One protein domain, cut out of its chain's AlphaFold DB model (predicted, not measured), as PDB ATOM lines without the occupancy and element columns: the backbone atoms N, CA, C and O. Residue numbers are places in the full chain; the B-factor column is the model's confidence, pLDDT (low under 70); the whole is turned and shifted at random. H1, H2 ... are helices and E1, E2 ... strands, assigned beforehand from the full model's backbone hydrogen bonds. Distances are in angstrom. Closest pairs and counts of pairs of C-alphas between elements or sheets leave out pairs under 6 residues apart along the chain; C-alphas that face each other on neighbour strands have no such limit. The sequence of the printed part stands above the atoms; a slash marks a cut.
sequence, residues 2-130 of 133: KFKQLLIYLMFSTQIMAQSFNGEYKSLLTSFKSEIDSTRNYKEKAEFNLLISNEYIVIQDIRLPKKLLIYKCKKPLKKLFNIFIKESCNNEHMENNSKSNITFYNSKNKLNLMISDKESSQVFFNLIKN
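What this domain is: This is residues 2 to 130 of the 133 residues of an uncharacterized protein of Tenacibaculum singaporense (UniProt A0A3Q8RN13). One long antiparallel sheet folds back on itself into two leaves that face each other, E1 E4 E5 E6 and E8 E9 E10 E2 E3, with E7 as the hinge; it is curled like part of a barrel. From this body the helix H1 leads off as an arm, and its residues 2 to 13 stick out free. The printed part has 129 residues, with one named helix followed by ten named strands, class mixed; the sheet's order is E1 E4 E5 E6 E7 E8 E9 E10 E2 E3. The whole is only just compact, close to loose, with a radius of gyration of the C-alphas of 16.3 A, and is elongated, spanning 57 by 36 by 28 A.

Where its parts are: H1, residues 2 to 19, begins at C-alpha 2 (-17.793, 40.661, 42.296) and is 26.6 A long. Short strands follow: E1, residues 25 to 27, E2, residues 30 to 34, and E3, residues 42 to 44. E4 is residues 48 to 52, E5 residues 56 to 61, 16.6 A, and E6 residues 68 to 73, 15.9 A. E7, residues 85 to 91, measures 17.8 A. E8, residues 99 to 107, the longest strand by residues, begins at C-alpha 99 (-0.275, 1.933, 36.451) and measures 24.9 A. E9, residues 110 to 116, measures 19.2 A, and E10, residues 120 to 124, ends at C-alpha 124 (8.597, 9.117, 22.388).

How they stand to each other: The sheet is twisted, and E4 to E10 form a meander, each strand the antiparallel neighbour of the one before. Edge strand E1 pairs with E4 through N 25 and O 50, 2.8 A. Within hydrogen-bond range are also N 49 and O 60, 2.9 A, in the hairpin E4 and E5, and N 57 and O 71, 2.9 A, in the hairpin E5 and E6. E6 and E7 stand at 120 degrees, with N 90 and O 72 at 2.8 A. E7 and E8 have N 89 and O 100 at 2.8 A, E8 and E9 N 103 and O 114 at 2.8 A, and E9 and E10 N 124 and O 113 at 2.7 A. E10 and E2 have N 33 and O 121 at 2.8 A, and E2 and edge strand E3 N 32 and O 42 at 2.9 A. E1 runs on into E2 at 66 degrees. Residues 25 to 26 of E1 also pair, antiparallel, with residues 128 to 129. The closest C-alphas of E1 and E10 are those of Ser 27 and Phe 124, 5.9 A. H1 is not on the sheet; 12 of its 14 O i to N i+4 pairs are within hydrogen-bond range.

The domain as a whole: The C-alphas of Lys 2 and Lys 108, 58.5 A apart, are the two farthest apart. The printed part has no cut. The link from E6 to E7, 11 residues, is long. Residues 2 to 22 and 78 to 84 have pLDDT under 70.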
ATOM      1  N   LYS A   2     -19.227  40.916  42.032       55.88
ATOM      2  CA  LYS A   2     -17.793  40.661  42.296       55.88
ATOM      3  C   LYS A   2     -17.378  39.174  42.283       55.88
ATOM      4  O   LYS A   2     -16.320  38.844  41.768       55.88
ATOM      5  N   PHE A   3     -18.238  38.265  42.759       57.59
ATOM      6  CA  PHE A   3     -17.932  36.824  42.809       57.59
ATOM      7  C   PHE A   3     -17.935  36.146  41.425       57.59
ATOM      8  O   PHE A   3     -17.068  35.330  41.137       57.59
ATOM      9  N   LYS A   4     -18.861  36.529  40.529       60.59
ATOM     10  CA  LYS A   4     -18.905  36.012  39.146       60.59
ATOM     11  C   LYS A   4     -17.681  36.456  38.336       60.59
ATOM     12  O   LYS A   4     -17.144  35.664  37.573       60.59
ATOM     13  N   GLN A   5     -17.218  37.691  38.537       64.44
ATOM     14  CA  GLN A   5     -15.999  38.205  37.903       64.44
ATOM     15  C   GLN A   5     -14.740  37.490  38.411       64.44
ATOM     16  O   GLN A   5     -13.886  37.136  37.605       64.44
ATOM     17  N   LEU A   6     -14.661  37.200  39.716       67.81
ATOM     18  CA  LEU A   6     -13.570  36.415  40.303       67.81
ATOM     19  C   LEU A   6     -13.500  34.999  39.702       67.81
ATOM     20  O   LEU A   6     -12.423  34.521  39.363       67.81
ATOM     21  N   LEU A   7     -14.656  34.355  39.517       62.78
ATOM     22  CA  LEU A   7     -14.766  33.000  38.965       62.78
ATOM     23  C   LEU A   7     -14.347  32.940  37.489       62.78
ATOM     24  O   LEU A   7     -13.642  32.021  37.083       62.78
ATOM     25  N   ILE A   8     -14.715  33.957  36.706       65.56
ATOM     26  CA  ILE A   8     -14.267  34.106  35.316       65.56
ATOM     27  C   ILE A   8     -12.745  34.310  35.264       65.56
ATOM     28  O   ILE A   8     -12.068  33.656  34.475       65.56
ATOM     29  N   TYR A   9     -12.185  35.146  36.143       61.22
ATOM     30  CA  TYR A   9     -10.739  35.390  36.201       61.22
ATOM     31  C   TYR A   9      -9.942  34.124  36.563       61.22
ATOM     32  O   TYR A   9      -8.891  33.859  35.983       61.22
ATOM     33  N   LEU A  10     -10.478  33.301  37.471       60.91
ATOM     34  CA  LEU A  10      -9.886  32.018  37.862       60.91
ATOM     35  C   LEU A  10      -9.925  30.982  36.720       60.91
ATOM     36  O   LEU A  10      -8.994  30.200  36.529       60.91
ATOM     37  N   MET A  11     -10.996  30.992  35.921       58.47
ATOM     38  CA  MET A  11     -11.120  30.135  34.737       58.47
ATOM     39  C   MET A  11     -10.156  30.561  33.618       58.47
ATOM     40  O   MET A  11      -9.606  29.706  32.927       58.47
ATOM     41  N   PHE A  12      -9.888  31.860  33.457       59.59
ATOM     42  CA  PHE A  12      -8.902  32.341  32.482       59.59
ATOM     43  C   PHE A  12      -7.454  32.060  32.906       59.59
ATOM     44  O   PHE A  12      -6.645  31.670  32.064       59.59
ATOM     45  N   SER A  13      -7.111  32.188  34.192       56.22
ATOM     46  CA  SER A  13      -5.737  31.943  34.658       56.22
ATOM     47  C   SER A  13      -5.307  30.481  34.487       56.22
ATOM     48  O   SER A  13      -4.182  30.208  34.065       56.22
ATOM     49  N   THR A  14      -6.215  29.531  34.721       54.44
ATOM     50  CA  THR A  14      -5.952  28.097  34.501       54.44
ATOM     51  C   THR A  14      -5.777  27.747  33.020       54.44
ATOM     52  O   THR A  14      -4.942  26.907  32.681       54.44
ATOM     53  N   GLN A  15      -6.490  28.428  32.115       53.53
ATOM     54  CA  GLN A  15      -6.344  28.230  30.669       53.53
ATOM     55  C   GLN A  15      -5.018  28.764  30.108       53.53
ATOM     56  O   GLN A  15      -4.509  28.198  29.138       53.53
ATOM     57  N   ILE A  16      -4.448  29.811  30.710       54.78
ATOM     58  CA  ILE A  16      -3.149  30.373  30.306       54.78
ATOM     59  C   ILE A  16      -2.004  29.437  30.724       54.78
ATOM     60  O   ILE A  16      -1.104  29.173  29.930       54.78
ATOM     61  N   MET A  17      -2.076  28.857  31.925       50.44
ATOM     62  CA  MET A  17      -1.034  27.970  32.469       50.44
ATOM     63  C   MET A  17      -0.846  26.679  31.650       50.44
ATOM     64  O   MET A  17       0.271  26.178  31.527       50.44
ATOM     65  N   ALA A  18      -1.917  26.151  31.043       50.06
ATOM     66  CA  ALA A  18      -1.840  24.990  30.147       50.06
ATOM     67  C   ALA A  18      -1.216  25.324  28.776       50.06
ATOM     68  O   ALA A  18      -0.608  24.458  28.147       50.06
ATOM     69  N   GLN A  19      -1.332  26.576  28.313       50.38
ATOM     70  CA  GLN A  19      -0.716  27.040  27.063       50.38
ATOM     71  C   GLN A  19       0.787  27.326  27.212       50.38
ATOM     72  O   GLN A  19       1.507  27.315  26.220       50.38
ATOM     73  N   SER A  20       1.278  27.543  28.436       59.41
ATOM     74  CA  SER A  20       2.686  27.854  28.714       59.41
ATOM     75  C   SER A  20       3.544  26.649  29.120       59.41
ATOM     76  O   SER A  20       4.673  26.835  29.579       59.41
ATOM     77  N   PHE A  21       3.045  25.411  29.002       68.56
ATOM     78  CA  PHE A  21       3.855  24.234  29.321       68.56
ATOM     79  C   PHE A  21       4.957  24.045  28.272       68.56
ATOM     80  O   PHE A  21       4.731  23.496  27.198       68.56
ATOM     81  N   ASN A  22       6.167  24.502  28.595       69.31
ATOM     82  CA  ASN A  22       7.299  24.432  27.672       69.31
ATOM     83  C   ASN A  22       8.169  23.179  27.819       69.31
ATOM     84  O   ASN A  22       8.984  22.943  26.937       69.31
ATOM     85  N   GLY A  23       7.975  22.352  28.855       75.69
ATOM     86  CA  GLY A  23       8.740  21.114  29.075       75.69
ATOM     87  C   GLY A  23      10.269  21.304  29.182       75.69
ATOM     88  O   GLY A  23      10.854  22.268  28.693       75.69
ATOM     89  N   GLU A  24      10.966  20.361  29.815       90.00
ATOM     90  CA  GLU A  24      12.440  20.319  29.758       90.00
ATOM     91  C   GLU A  24      12.929  19.607  28.484       90.00
ATOM     92  O   GLU A  24      14.035  19.859  28.011       90.00
ATOM     93  N   TYR A  25      12.100  18.742  27.897       91.69
ATOM     94  CA  TYR A  25      12.420  17.956  26.711       91.69
ATOM     95  C   TYR A  25      11.321  18.060  25.654       91.69
ATOM     96  O   TYR A  25      10.161  18.332  25.965       91.69
ATOM     97  N   LYS A  26      11.689  17.768  24.408       94.12
ATOM     98  CA  LYS A  26      10.777  17.614  23.274       94.12
ATOM     99  C   LYS A  26      10.981  16.293  22.555       94.12
ATOM    100  O   LYS A  26      12.105  15.805  22.451       94.12
ATOM    101  N   SER A  27       9.903  15.751  22.003       95.00
ATOM    102  CA  SER A  27       9.936  14.660  21.026       95.00
ATOM    103  C   SER A  27       9.151  15.071  19.787       95.00
ATOM    104  O   SER A  27       8.097  15.680  19.914       95.00
ATOM    105  N   LEU A  28       9.669  14.750  18.600       95.81
ATOM    106  CA  LEU A  28       9.047  15.075  17.303       95.81
ATOM    107  C   LEU A  28       8.509  13.834  16.576       95.81
ATOM    108  O   LEU A  28       8.102  13.898  15.413       95.81
ATOM    109  N   LEU A  29       8.586  12.675  17.225       96.62
ATOM    110  CA  LEU A  29       8.209  11.398  16.648       96.62
ATOM    111  C   LEU A  29       7.704  10.487  17.760       96.62
ATOM    112  O   LEU A  29       8.395  10.282  18.759       96.62
ATOM    113  N   THR A  30       6.542   9.884  17.543       97.31
ATOM    114  CA  THR A  30       5.971   8.900  18.459       97.31
ATOM    115  C   THR A  30       5.518   7.652  17.711       97.31
ATOM    116  O   THR A  30       5.321   7.662  16.494       97.31
ATOM    117  N   SER A  31       5.376   6.553  18.439       97.75
ATOM    118  CA  SER A  31       4.652   5.378  17.971       97.75
ATOM    119  C   SER A  31       3.797   4.826  19.085       97.75
ATOM    120  O   SER A  31       4.219   4.842  20.237       97.75
ATOM    121  N   PHE A  32       2.661   4.259  18.719       97.69
ATOM    122  CA  PHE A  32       1.802   3.508  19.612       97.69
ATOM    123  C   PHE A  32       1.649   2.086  19.083       97.69
ATOM    124  O   PHE A  32       1.495   1.873  17.878       97.69
ATOM    125  N   LYS A  33       1.691   1.123  19.996       98.00
ATOM    126  CA  LYS A  33       1.430  -0.284  19.734       98.00
ATOM    127  C   LYS A  33       0.399  -0.776  20.741       98.00
ATOM    128  O   LYS A  33       0.654  -0.727  21.941       98.00
ATOM    129  N   SER A  34      -0.732  -1.266  20.258       96.38
ATOM    130  CA  SER A  34      -1.667  -2.073  21.028       96.38
ATOM    131  C   SER A  34      -1.329  -3.551  20.855       96.38
ATOM    132  O   SER A  34      -1.059  -4.016  19.747       96.38
ATOM    133  N   GLU A  35      -1.365  -4.289  21.959       94.81
ATOM    134  CA  GLU A  35      -1.285  -5.750  21.967       94.81
ATOM    135  C   GLU A  35      -2.665  -6.402  21.752       94.81
ATOM    136  O   GLU A  35      -2.744  -7.602  21.514       94.81
ATOM    137  N   ILE A  36      -3.751  -5.617  21.815       95.12
ATOM    138  CA  ILE A  36      -5.139  -6.092  21.672       95.12
ATOM    139  C   ILE A  36      -5.667  -5.839  20.256       95.12
ATOM    140  O   ILE A  36      -6.373  -6.674  19.699       95.12
ATOM    141  N   ASP A  37      -5.332  -4.690  19.664       94.00
ATOM    142  CA  ASP A  37      -5.877  -4.261  18.376       94.00
ATOM    143  C   ASP A  37      -4.793  -3.646  17.485       94.00
ATOM    144  O   ASP A  37      -4.464  -2.460  17.575       94.00
ATOM    145  N   SER A  38      -4.253  -4.464  16.579       93.69
ATOM    146  CA  SER A  38      -3.182  -4.049  15.668       93.69
ATOM    147  C   SER A  38      -3.565  -2.900  14.728       93.69
ATOM    148  O   SER A  38      -2.675  -2.189  14.262       93.69
ATOM    149  N   THR A  39      -4.860  -2.665  14.485       96.06
ATOM    150  CA  THR A  39      -5.325  -1.564  13.622       96.06
ATOM    151  C   THR A  39      -5.100  -0.193  14.258       96.06
ATOM    152  O   THR A  39      -5.021   0.812  13.556       96.06
ATOM    153  N   ARG A  40      -4.922  -0.148  15.586       94.50
ATOM    154  CA  ARG A  40      -4.593   1.069  16.341       94.50
ATOM    155  C   ARG A  40      -3.103   1.378  16.352       94.50
ATOM    156  O   ARG A  40      -2.712   2.409  16.895       94.50
ATOM    157  N   ASN A  41      -2.263   0.504  15.803       97.19
ATOM    158  CA  ASN A  41      -0.826   0.723  15.779       97.19
ATOM    159  C   ASN A  41      -0.494   1.859  14.819       97.19
ATOM    160  O   ASN A  41      -0.915   1.859  13.665       97.19
ATOM    161  N   TYR A  42       0.316   2.808  15.273       97.50
ATOM    162  CA  TYR A  42       0.755   3.904  14.422       97.50
ATOM    163  C   TYR A  42       2.169   4.345  14.759       97.50
ATOM    164  O   TYR A  42       2.702   4.110  15.845       97.50
ATOM    165  N   LYS A  43       2.770   5.037  13.799       97.75
ATOM    166  CA  LYS A  43       3.997   5.797  13.976       97.75
ATOM    167  C   LYS A  43       3.838   7.103  13.227       97.75
ATOM    168  O   LYS A  43       3.636   7.093  12.018       97.75
ATOM    169  N   GLU A  44       3.934   8.212  13.940       96.12
ATOM    170  CA  GLU A  44       3.655   9.524  13.370       96.12
ATOM    171  C   GLU A  44       4.647  10.581  13.842       96.12
ATOM    172  O   GLU A  44       5.262  10.476  14.909       96.12
ATOM    173  N   LYS A  45       4.794  11.618  13.016       96.69
ATOM    174  CA  LYS A  45       5.490  12.846  13.388       96.69
ATOM    175  C   LYS A  45       4.511  13.719  14.164       96.69
ATOM    176  O   LYS A  45       3.548  14.216  13.590       96.69
ATOM    177  N   ALA A  46       4.771  13.892  15.449       93.12
ATOM    178  CA  ALA A  46       3.976  14.722  16.339       93.12
ATOM    179  C   ALA A  46       4.896  15.324  17.400       93.12
ATOM    180  O   ALA A  46       5.837  14.665  17.852       93.12
ATOM    181  N   GLU A  47       4.648  16.585  17.749       93.88
ATOM    182  CA  GLU A  47       5.446  17.303  18.735       93.88
ATOM    183  C   GLU A  47       4.835  17.153  20.127       93.88
ATOM    184  O   GLU A  47       3.668  17.476  20.359       93.88
ATOM    185  N   PHE A  48       5.665  16.683  21.052       94.81
ATOM    186  CA  PHE A  48       5.335  16.562  22.460       94.81
ATOM    187  C   PHE A  48       6.320  17.363  23.294       94.81
ATOM    188  O   PHE A  48       7.532  17.252  23.097       94.81
ATOM    189  N   ASN A  49       5.796  18.099  24.270       94.38
ATOM    190  CA  ASN A  49       6.580  18.670  25.356       94.38
ATOM    191  C   ASN A  49       6.602  17.673  26.517       94.38
ATOM    192  O   ASN A  49       5.575  17.080  26.855       94.38
ATOM    193  N   LEU A  50       7.763  17.495  27.143       93.75
ATOM    194  CA  LEU A  50       7.948  16.593  28.272       93.75
ATOM    195  C   LEU A  50       8.662  17.318  29.413       93.75
ATOM    196  O   LEU A  50       9.718  17.914  29.223       93.75
ATOM    197  N   LEU A  51       8.120  17.226  30.620       92.31
ATOM    198  CA  LEU A  51       8.794  17.606  31.858       92.31
ATOM    199  C   LEU A  51       9.113  16.327  32.619       92.31
ATOM    200  O   LEU A  51       8.210  15.542  32.900       92.31
ATOM    201  N   ILE A  52      10.385  16.127  32.958       89.06
ATOM    202  CA  ILE A  52      10.818  14.962  33.723       89.06
ATOM    203  C   ILE A  52      11.486  15.454  35.002       89.06
ATOM    204  O   ILE A  52      12.563  16.039  34.971       89.06
ATOM    205  N   SER A  53      10.829  15.229  36.135       87.62
ATOM    206  CA  SER A  53      11.351  15.552  37.461       87.62
ATOM    207  C   SER A  53      11.853  14.291  38.171       87.62
ATOM    208  O   SER A  53      11.968  13.221  37.574       87.62
ATOM    209  N   ASN A  54      12.183  14.401  39.460       86.06
ATOM    210  CA  ASN A  54      12.575  13.232  40.247       86.06
ATOM    211  C   ASN A  54      11.461  12.185  40.301       86.06
ATOM    212  O   ASN A  54      11.762  11.005  40.243       86.06
ATOM    213  N   GLU A  55      10.206  12.596  40.421       89.88
ATOM    214  CA  GLU A  55       9.095  11.671  40.676       89.88
ATOM    215  C   GLU A  55       8.010  11.757  39.614       89.88
ATOM    216  O   GLU A  55       7.186  10.859  39.528       89.88
ATOM    217  N   TYR A  56       8.003  12.808  38.794       91.38
ATOM    218  CA  TYR A  56       6.935  13.044  37.834       91.38
ATOM    219  C   TYR A  56       7.448  13.065  36.407       91.38
ATOM    220  O   TYR A  56       8.489  13.656  36.114       91.38
ATOM    221  N   ILE A  57       6.647  12.495  35.518       93.06
ATOM    222  CA  ILE A  57       6.739  12.709  34.081       93.06
ATOM    223  C   ILE A  57       5.427  13.330  33.642       93.06
ATOM    224  O   ILE A  57       4.358  12.769  33.875       93.06
ATOM    225  N   VAL A  58       5.523  14.494  33.013       94.31
ATOM    226  CA  VAL A  58       4.384  15.190  32.424       94.31
ATOM    227  C   VAL A  58       4.621  15.289  30.931       94.31
ATOM    228  O   VAL A  58       5.669  15.772  30.509       94.31
ATOM    229  N   ILE A  59       3.662  14.823  30.140       94.69
ATOM    230  CA  ILE A  59       3.715  14.839  28.680       94.69
ATOM    231  C   ILE A  59       2.514  15.609  28.158       94.69
ATOM    232  O   ILE A  59       1.383  15.390  28.592       94.69
ATOM    233  N   GLN A  60       2.764  16.484  27.195       94.06
ATOM    234  CA  GLN A  60       1.743  17.257  26.508       94.06
ATOM    235  C   GLN A  60       1.897  17.058  25.004       94.06
ATOM    236  O   GLN A  60       2.965  17.328  24.460       94.06
ATOM    237  N   ASP A  61       0.827  16.631  24.334       92.38
ATOM    238  CA  ASP A  61       0.713  16.774  22.880       92.38
ATOM    239  C   ASP A  61       0.417  18.244  22.566       92.38
ATOM    240  O   ASP A  61      -0.575  18.790  23.057       92.38
ATOM    241  N   ILE A  62       1.246  18.895  21.748       87.88
ATOM    242  CA  ILE A  62       1.065  20.318  21.419       87.88
ATOM    243  C   ILE A  62      -0.253  20.569  20.671       87.88
ATOM    244  O   ILE A  62      -0.831  21.648  20.784       87.88
ATOM    245  N   ARG A  63      -0.780  19.568  19.954       87.12
ATOM    246  CA  ARG A  63      -2.083  19.651  19.276       87.12
ATOM    247  C   ARG A  63      -3.245  19.656  20.273       87.12
ATOM    248  O   ARG A  63      -4.321  20.153  19.957       87.12
ATOM    249  N   LEU A  64      -3.038  19.105  21.472       87.38
ATOM    250  CA  LEU A  64      -4.039  18.964  22.533       87.38
ATOM    251  C   LEU A  64      -3.522  19.556  23.859       87.38
ATOM    252  O   LEU A  64      -3.435  18.846  24.863       87.38
ATOM    253  N   PRO A  65      -3.233  20.869  23.927       82.00
ATOM    254  CA  PRO A  65      -2.501  21.469  25.047       82.00
ATOM    255  C   PRO A  65      -3.238  21.368  26.392       82.00
ATOM    256  O   PRO A  65      -2.621  21.371  27.453       82.00
ATOM    257  N   LYS A  66      -4.567  21.226  26.377       84.00
ATOM    258  CA  LYS A  66      -5.377  21.056  27.592       84.00
ATOM    259  C   LYS A  66      -5.284  19.650  28.204       84.00
ATOM    260  O   LYS A  66      -5.769  19.455  29.313       84.00
ATOM    261  N   LYS A  67      -4.701  18.673  27.498       86.81
ATOM    262  CA  LYS A  67      -4.635  17.272  27.929       86.81
ATOM    263  C   LYS A  67      -3.201  16.898  28.300       86.81
ATOM    264  O   LYS A  67      -2.401  16.532  27.445       86.81
ATOM    265  N   LEU A  68      -2.896  16.986  29.594       90.94
ATOM    266  CA  LEU A  68      -1.617  16.557  30.155       90.94
ATOM    267  C   LEU A  68      -1.696  15.094  30.590       90.94
ATOM    268  O   LEU A  68      -2.605  14.705  31.321       90.94
ATOM    269  N   LEU A  69      -0.718  14.298  30.172       93.00
ATOM    270  CA  LEU A  69      -0.497  12.958  30.702       93.00
ATOM    271  C   LEU A  69       0.497  13.071  31.853       93.00
ATOM    272  O   LEU A  69       1.640  13.477  31.649       93.00
ATOM    273  N   ILE A  70       0.048  12.751  33.064       94.06
ATOM    274  CA  ILE A  70       0.831  12.879  34.297       94.06
ATOM    275  C   ILE A  70       1.083  11.489  34.873       94.06
ATOM    276  O   ILE A  70       0.137  10.724  35.091       94.06
ATOM    277  N   TYR A  71       2.354  11.185  35.123       94.31
ATOM    278  CA  TYR A  71       2.822   9.925  35.687       94.31
ATOM    279  C   TYR A  71       3.652  10.195  36.938       94.31
ATOM    280  O   TYR A  71       4.663  10.889  36.854       94.31
ATOM    281  N   LYS A  72       3.263   9.611  38.076       94.38
ATOM    282  CA  LYS A  72       4.008   9.689  39.340       94.38
ATOM    283  C   LYS A  72       4.707   8.375  39.649       94.38
ATOM    284  O   LYS A  72       4.064   7.362  39.919       94.38
ATOM    285  N   CYS A  73       6.026   8.385  39.618       91.00
ATOM    286  CA  CYS A  73       6.882   7.236  39.846       91.00
ATOM    287  C   CYS A  73       7.207   7.068  41.331       91.00
ATOM    288  O   CYS A  73       7.392   8.042  42.059       91.00
ATOM    289  N   LYS A  74       7.281   5.816  41.795       86.00
ATOM    290  CA  LYS A  74       7.549   5.512  43.211       86.00
ATOM    291  C   LYS A  74       8.985   5.803  43.630       86.00
ATOM    292  O   LYS A  74       9.235   6.073  44.801       86.00
ATOM    293  N   LYS A  75       9.930   5.671  42.699       84.81
ATOM    294  CA  LYS A  75      11.356   5.894  42.939       84.81
ATOM    295  C   LYS A  75      11.860   7.110  42.164       84.81
ATOM    296  O   LYS A  75      11.371   7.370  41.064       84.81
ATOM    297  N   PRO A  76      12.888   7.807  42.685       81.19
ATOM    298  CA  PRO A  76      13.495   8.930  41.989       81.19
ATOM    299  C   PRO A  76      14.112   8.531  40.639       81.19
ATOM    300  O   PRO A  76      15.055   7.739  40.590       81.19
ATOM    301  N   LEU A  77      13.658   9.159  39.557       79.50
ATOM    302  CA  LEU A  77      14.117   8.946  38.184       79.50
ATOM    303  C   LEU A  77      15.565   9.414  37.959       79.50
ATOM    304  O   LEU A  77      16.297   8.784  37.200       79.50
ATOM    305  N   LYS A  78      16.031  10.472  38.648       66.69
ATOM    306  CA  LYS A  78      17.392  11.035  38.469       66.69
ATOM    307  C   LYS A  78      18.520  10.026  38.672       66.69
ATOM    308  O   LYS A  78      19.523  10.104  37.974       66.69
ATOM    309  N   LYS A  79      18.367   9.077  39.600       60.88
ATOM    310  CA  LYS A  79      19.385   8.038  39.840       60.88
ATOM    311  C   LYS A  79      19.486   7.034  38.691       60.88
ATOM    312  O   LYS A  79      20.440   6.271  38.631       60.88
ATOM    313  N   LEU A  80      18.493   7.023  37.811       60.34
ATOM    314  CA  LEU A  80      18.290   5.971  36.841       60.34
ATOM    315  C   LEU A  80      18.655   6.432  35.411       60.34
ATOM    316  O   LEU A  80      19.014   5.586  34.602       60.34
ATOM    317  N   PHE A  81      18.658   7.742  35.103       61.25
ATOM    318  CA  PHE A  81      18.828   8.347  33.755       61.25
ATOM    319  C   PHE A  81      20.013   7.863  32.882       61.25
ATOM    320  O   PHE A  81      20.002   8.104  31.676       61.25
ATOM    321  N   ASN A  82      21.005   7.165  33.445       56.72
ATOM    322  CA  ASN A  82      22.203   6.698  32.738       56.72
ATOM    323  C   ASN A  82      22.164   5.223  32.286       56.72
ATOM    324  O   ASN A  82      23.115   4.761  31.658       56.72
ATOM    325  N   ILE A  83      21.109   4.466  32.600       61.31
ATOM    326  CA  ILE A  83      20.998   3.021  32.316       61.31
ATOM    327  C   ILE A  83      19.640   2.755  31.652       61.31
ATOM    328  O   ILE A  83      18.774   3.617  31.673       61.31
ATOM    329  N   PHE A  84      19.431   1.597  31.020       64.62
ATOM    330  CA  PHE A  84      18.080   1.136  30.679       64.62
ATOM    331  C   PHE A  84      17.228   1.096  31.961       64.62
ATOM    332  O   PHE A  84      17.485   0.292  32.855       64.62
ATOM    333  N   ILE A  85      16.246   1.988  32.075       74.12
ATOM    334  CA  ILE A  85      15.416   2.144  33.281       74.12
ATOM    335  C   ILE A  85      14.057   1.585  32.985       74.12
ATOM    336  O   ILE A  85      13.515   1.922  31.945       74.12
ATOM    337  N   LYS A  86      13.466   0.858  33.927       84.56
ATOM    338  CA  LYS A  86      12.030   0.593  33.953       84.56
ATOM    339  C   LYS A  86      11.507   0.862  35.359       84.56
ATOM    340  O   LYS A  86      11.934   0.195  36.296       84.56
ATOM    341  N   GLU A  87      10.598   1.819  35.502       89.81
ATOM    342  CA  GLU A  87       9.982   2.181  36.782       89.81
ATOM    343  C   GLU A  87       8.457   2.135  36.675       89.81
ATOM    344  O   GLU A  87       7.886   2.501  35.647       89.81
ATOM    345  N   SER A  88       7.792   1.675  37.735       92.19
ATOM    346  CA  SER A  88       6.330   1.646  37.794       92.19
ATOM    347  C   SER A  88       5.807   2.971  38.342       92.19
ATOM    348  O   SER A  88       6.201   3.410  39.426       92.19
ATOM    349  N   CYS A  89       4.901   3.595  37.597       93.44
ATOM    350  CA  CYS A  89       4.358   4.910  37.896       93.44
ATOM    351  C   CYS A  89       2.822   4.868  37.862       93.44
ATOM    352  O   CYS A  89       2.223   4.083  37.124       93.44
ATOM    353  N   ASN A  90       2.186   5.689  38.694       94.88
ATOM    354  CA  ASN A  90       0.737   5.855  38.729       94.88
ATOM    355  C   ASN A  90       0.310   6.909  37.700       94.88
ATOM    356  O   ASN A  90       0.942   7.963  37.597       94.88
ATOM    357  N   ASN A  91      -0.778   6.644  36.987       93.75
ATOM    358  CA  ASN A  91      -1.356   7.523  35.977       93.75
ATOM    359  C   ASN A  91      -2.303   8.521  36.655       93.75
ATOM    360  O   ASN A  91      -3.501   8.274  36.751       93.75
ATOM    361  N   GLU A  92      -1.780   9.652  37.132       91.56
ATOM    362  CA  GLU A  92      -2.569  10.646  37.889       91.56
ATOM    363  C   GLU A  92      -3.581  11.418  37.029       91.56
ATOM    364  O   GLU A  92      -4.485  12.065  37.545       91.56
ATOM    365  N   HIS A  93      -3.441  11.344  35.707       87.69
ATOM    366  CA  HIS A  93      -4.380  11.935  34.755       87.69
ATOM    367  C   HIS A  93      -5.602  11.041  34.468       87.69
ATOM    368  O   HIS A  93      -6.481  11.445  33.709       87.69
ATOM    369  N   MET A  94      -5.652   9.823  35.023       85.06
ATOM    370  CA  MET A  94      -6.769   8.891  34.865       85.06
ATOM    371  C   MET A  94      -7.496   8.706  36.197       85.06
ATOM    372  O   MET A  94      -6.866   8.459  37.220       85.06
ATOM    373  N   GLU A  95      -8.829   8.733  36.178       77.88
ATOM    374  CA  GLU A  95      -9.661   8.597  37.388       77.88
ATOM    375  C   GLU A  95      -9.442   7.270  38.134       77.88
ATOM    376  O   GLU A  95      -9.622   7.187  39.346       77.88
ATOM    377  N   ASN A  96      -9.016   6.222  37.423       82.50
ATOM    378  CA  ASN A  96      -8.833   4.883  37.975       82.50
ATOM    379  C   ASN A  96      -7.442   4.621  38.586       82.50
ATOM    380  O   ASN A  96      -7.187   3.491  39.003       82.50
ATOM    381  N   ASN A  97      -6.541   5.614  38.632       71.81
ATOM    382  CA  ASN A  97      -5.164   5.461  39.130       71.81
ATOM    383  C   ASN A  97      -4.447   4.222  38.556       71.81
ATOM    384  O   ASN A  97      -3.724   3.507  39.263       71.81
ATOM    385  N   SER A  98      -4.677   3.940  37.272       90.31
ATOM    386  CA  SER A  98      -3.998   2.855  36.565       90.31
ATOM    387  C   SER A  98      -2.474   3.022  36.625       90.31
ATOM    388  O   SER A  98      -1.947   4.095  36.930       90.31
ATOM    389  N   LYS A  99      -1.741   1.933  36.391       93.31
ATOM    390  CA  LYS A  99      -0.275   1.933  36.451       93.31
ATOM    391  C   LYS A  99       0.311   1.724  35.074       93.31
ATOM    392  O   LYS A  99      -0.082   0.794  34.372       93.31
ATOM    393  N   SER A 100       1.336   2.502  34.771       94.69
ATOM    394  CA  SER A 100       2.169   2.314  33.594       94.69
ATOM    395  C   SER A 100       3.627   2.165  34.013       94.69
ATOM    396  O   SER A 100       4.087   2.709  35.015       94.69
ATOM    397  N   ASN A 101       4.367   1.385  33.242       94.12
ATOM    398  CA  ASN A 101       5.810   1.308  33.327       94.12
ATOM    399  C   ASN A 101       6.412   2.361  32.406       94.12
ATOM    400  O   ASN A 101       6.162   2.360  31.200       94.12
ATOM    401  N   ILE A 102       7.243   3.211  32.986       92.81
ATOM    402  CA  ILE A 102       8.051   4.198  32.291       92.81
ATOM    403  C   ILE A 102       9.418   3.581  32.054       92.81
ATOM    404  O   ILE A 102      10.077   3.146  32.997       92.81
ATOM    405  N   THR A 103       9.841   3.550  30.796       92.12
ATOM    406  CA  THR A 103      11.134   3.011  30.393       92.12
ATOM    407  C   THR A 103      11.952   4.057  29.656       92.12
ATOM    408  O   THR A 103      11.537   4.526  28.599       92.12
ATOM    409  N   PHE A 104      13.131   4.392  30.172       90.81
ATOM    410  CA  PHE A 104      14.109   5.199  29.442       90.81
ATOM    411  C   PHE A 104      15.174   4.290  28.855       90.81
ATOM    412  O   PHE A 104      15.694   3.410  29.542       90.81
ATOM    413  N   TYR A 105      15.512   4.506  27.589       89.69
ATOM    414  CA  TYR A 105      16.554   3.729  26.936       89.69
ATOM    415  C   TYR A 105      17.276   4.539  25.868       89.69
ATOM    416  O   TYR A 105      16.681   5.338  25.141       89.69
ATOM    417  N   ASN A 106      18.575   4.284  25.746       89.38
ATOM    418  CA  ASN A 106      19.393   4.842  24.683       89.38
ATOM    419  C   ASN A 106      19.400   3.892  23.488       89.38
ATOM    420  O   ASN A 106      19.709   2.711  23.616       89.38
ATOM    421  N   SER A 107      19.083   4.422  22.310       88.00
ATOM    422  CA  SER A 107      19.225   3.713  21.039       88.00
ATOM    423  C   SER A 107      19.941   4.619  20.051       88.00
ATOM    424  O   SER A 107      19.523   5.758  19.845       88.00
ATOM    425  N   LYS A 108      21.049   4.141  19.470       88.62
ATOM    426  CA  LYS A 108      21.898   4.913  18.538       88.62
ATOM    427  C   LYS A 108      22.290   6.299  19.086       88.62
ATOM    428  O   LYS A 108      22.172   7.298  18.382       88.62
ATOM    429  N   ASN A 109      22.717   6.358  20.352       85.81
ATOM    430  CA  ASN A 109      23.075   7.589  21.078       85.81
ATOM    431  C   ASN A 109      21.942   8.622  21.205       85.81
ATOM    432  O   ASN A 109      22.199   9.809  21.394       85.81
ATOM    433  N   LYS A 110      20.684   8.186  21.109       90.12
ATOM    434  CA  LYS A 110      19.510   9.033  21.321       90.12
ATOM    435  C   LYS A 110      18.672   8.471  22.460       90.12
ATOM    436  O   LYS A 110      18.345   7.281  22.459       90.12
ATOM    437  N   LEU A 111      18.333   9.337  23.412       90.50
ATOM    438  CA  LEU A 111      17.467   9.005  24.536       90.50
ATOM    439  C   LEU A 111      16.025   8.863  24.047       90.50
ATOM    440  O   LEU A 111      15.518   9.736  23.346       90.50
ATOM    441  N   ASN A 112      15.360   7.783  24.433       93.69
ATOM    442  CA  ASN A 112      13.950   7.541  24.152       93.69
ATOM    443  C   ASN A 112      13.206   7.293  25.461       93.69
ATOM    444  O   ASN A 112      13.784   6.790  26.429       93.69
ATOM    445  N   LEU A 113      11.915   7.602  25.456       94.31
ATOM    446  CA  LEU A 113      10.992   7.275  26.534       94.31
ATOM    447  C   LEU A 113       9.911   6.347  25.991       94.31
ATOM    448  O   LEU A 113       9.298   6.640  24.973       94.31
ATOM    449  N   MET A 114       9.654   5.247  26.681       95.56
ATOM    450  CA  MET A 114       8.517   4.376  26.435       95.56
ATOM    451  C   MET A 114       7.614   4.354  27.660       95.56
ATOM    452  O   MET A 114       8.081   4.214  28.786       95.56
ATOM    453  N   ILE A 115       6.316   4.450  27.424       95.56
ATOM    454  CA  ILE A 115       5.267   4.255  28.414       95.56
ATOM    455  C   ILE A 115       4.533   2.994  28.013       95.56
ATOM    456  O   ILE A 115       4.131   2.865  26.864       95.56
ATOM    457  N   SER A 116       4.396   2.044  28.925       95.81
ATOM    458  CA  SER A 116       3.756   0.765  28.621       95.81
ATOM    459  C   SER A 116       2.908   0.280  29.776       95.81
ATOM    460  O   SER A 116       3.291   0.434  30.933       95.81
ATOM    461  N   ASP A 117       1.792  -0.353  29.472       93.69
ATOM    462  CA  ASP A 117       1.011  -1.135  30.421       93.69
ATOM    463  C   ASP A 117       0.900  -2.583  29.916       93.69
ATOM    464  O   ASP A 117       1.813  -3.081  29.255       93.69
ATOM    465  N   LYS A 118      -0.154  -3.304  30.311       91.31
ATOM    466  CA  LYS A 118      -0.376  -4.689  29.875       91.31
ATOM    467  C   LYS A 118      -0.920  -4.785  28.447       91.31
ATOM    468  O   LYS A 118      -0.814  -5.846  27.847       91.31
ATOM    469  N   GLU A 119      -1.528  -3.720  27.942       94.19
ATOM    470  CA  GLU A 119      -2.341  -3.722  26.726       94.19
ATOM    471  C   GLU A 119      -1.696  -2.918  25.599       94.19
ATOM    472  O   GLU A 119      -2.028  -3.105  24.426       94.19
ATOM    473  N   SER A 120      -0.799  -1.995  25.938       96.00
ATOM    474  CA  SER A 120      -0.203  -1.098  24.966       96.00
ATOM    475  C   SER A 120       1.161  -0.552  25.374       96.00
ATOM    476  O   SER A 120       1.589  -0.600  26.531       96.00
ATOM    477  N   SER A 121       1.851   0.006  24.383       97.19
ATOM    478  CA  SER A 121       3.041   0.820  24.576       97.19
ATOM    479  C   SER A 121       3.029   2.040  23.662       97.19
ATOM    480  O   SER A 121       2.651   1.964  22.494       97.19
ATOM    481  N   GLN A 122       3.482   3.170  24.189       97.38
ATOM    482  CA  GLN A 122       3.752   4.385  23.442       97.38
ATOM    483  C   GLN A 122       5.220   4.763  23.601       97.38
ATOM    484  O   GLN A 122       5.751   4.764  24.709       97.38
ATOM    485  N   VAL A 123       5.879   5.106  22.501       97.31
ATOM    486  CA  VAL A 123       7.280   5.531  22.486       97.31
ATOM    487  C   VAL A 123       7.369   6.980  22.031       97.31
ATOM    488  O   VAL A 123       6.751   7.360  21.043       97.31
ATOM    489  N   PHE A 124       8.177   7.766  22.729       96.50
ATOM    490  CA  PHE A 124       8.597   9.117  22.388       96.50
ATOM    491  C   PHE A 124      10.072   9.051  22.011       96.50
ATOM    492  O   PHE A 124      10.942   8.789  22.849       96.50
ATOM    493  N   PHE A 125      10.347   9.213  20.721       96.00
ATOM    494  CA  PHE A 125      11.682   9.009  20.182       96.00
ATOM    495  C   PHE A 125      12.530  10.268  20.309       96.00
ATOM    496  O   PHE A 125      12.024  11.382  20.158       96.00
ATOM    497  N   ASN A 126      13.837  10.066  20.474       94.62
ATOM    498  CA  ASN A 126      14.863  11.101  20.382       94.62
ATOM    499  C   ASN A 126      14.530  12.338  21.225       94.62
ATOM    500  O   ASN A 126      14.340  13.419  20.674       94.62
ATOM    501  N   LEU A 127      14.438  12.178  22.544       93.19
ATOM    502  CA  LEU A 127      14.188  13.283  23.461       93.19
ATOM    503  C   LEU A 127      15.290  14.341  23.329       93.19
ATOM    504  O   LEU A 127      16.462  14.078  23.604       93.19
ATOM    505  N   ILE A 128      14.906  15.543  22.911       91.94
ATOM    506  CA  ILE A 128      15.789  16.698  22.757       91.94
ATOM    507  C   ILE A 128      15.603  17.577  23.983       91.94
ATOM    508  O   ILE A 128      14.488  18.008  24.261       91.94
ATOM    509  N   LYS A 129      16.681  17.864  24.713       89.12
ATOM    510  CA  LYS A 129      16.622  18.810  25.828       89.12
ATOM    511  C   LYS A 129      16.375  20.221  25.292       89.12
ATOM    512  O   LYS A 129      17.154  20.712  24.473       89.12
ATOM    513  N   ASN A 130      15.317  20.875  25.762       82.62
ATOM    514  CA  ASN A 130      15.097  22.288  25.501       82.62
ATOM    515  C   ASN A 130      16.222  23.073  26.176       82.62
ATOM    516  O   ASN A 130      16.439  22.971  27.384       82.62
TER     517      ASN A 130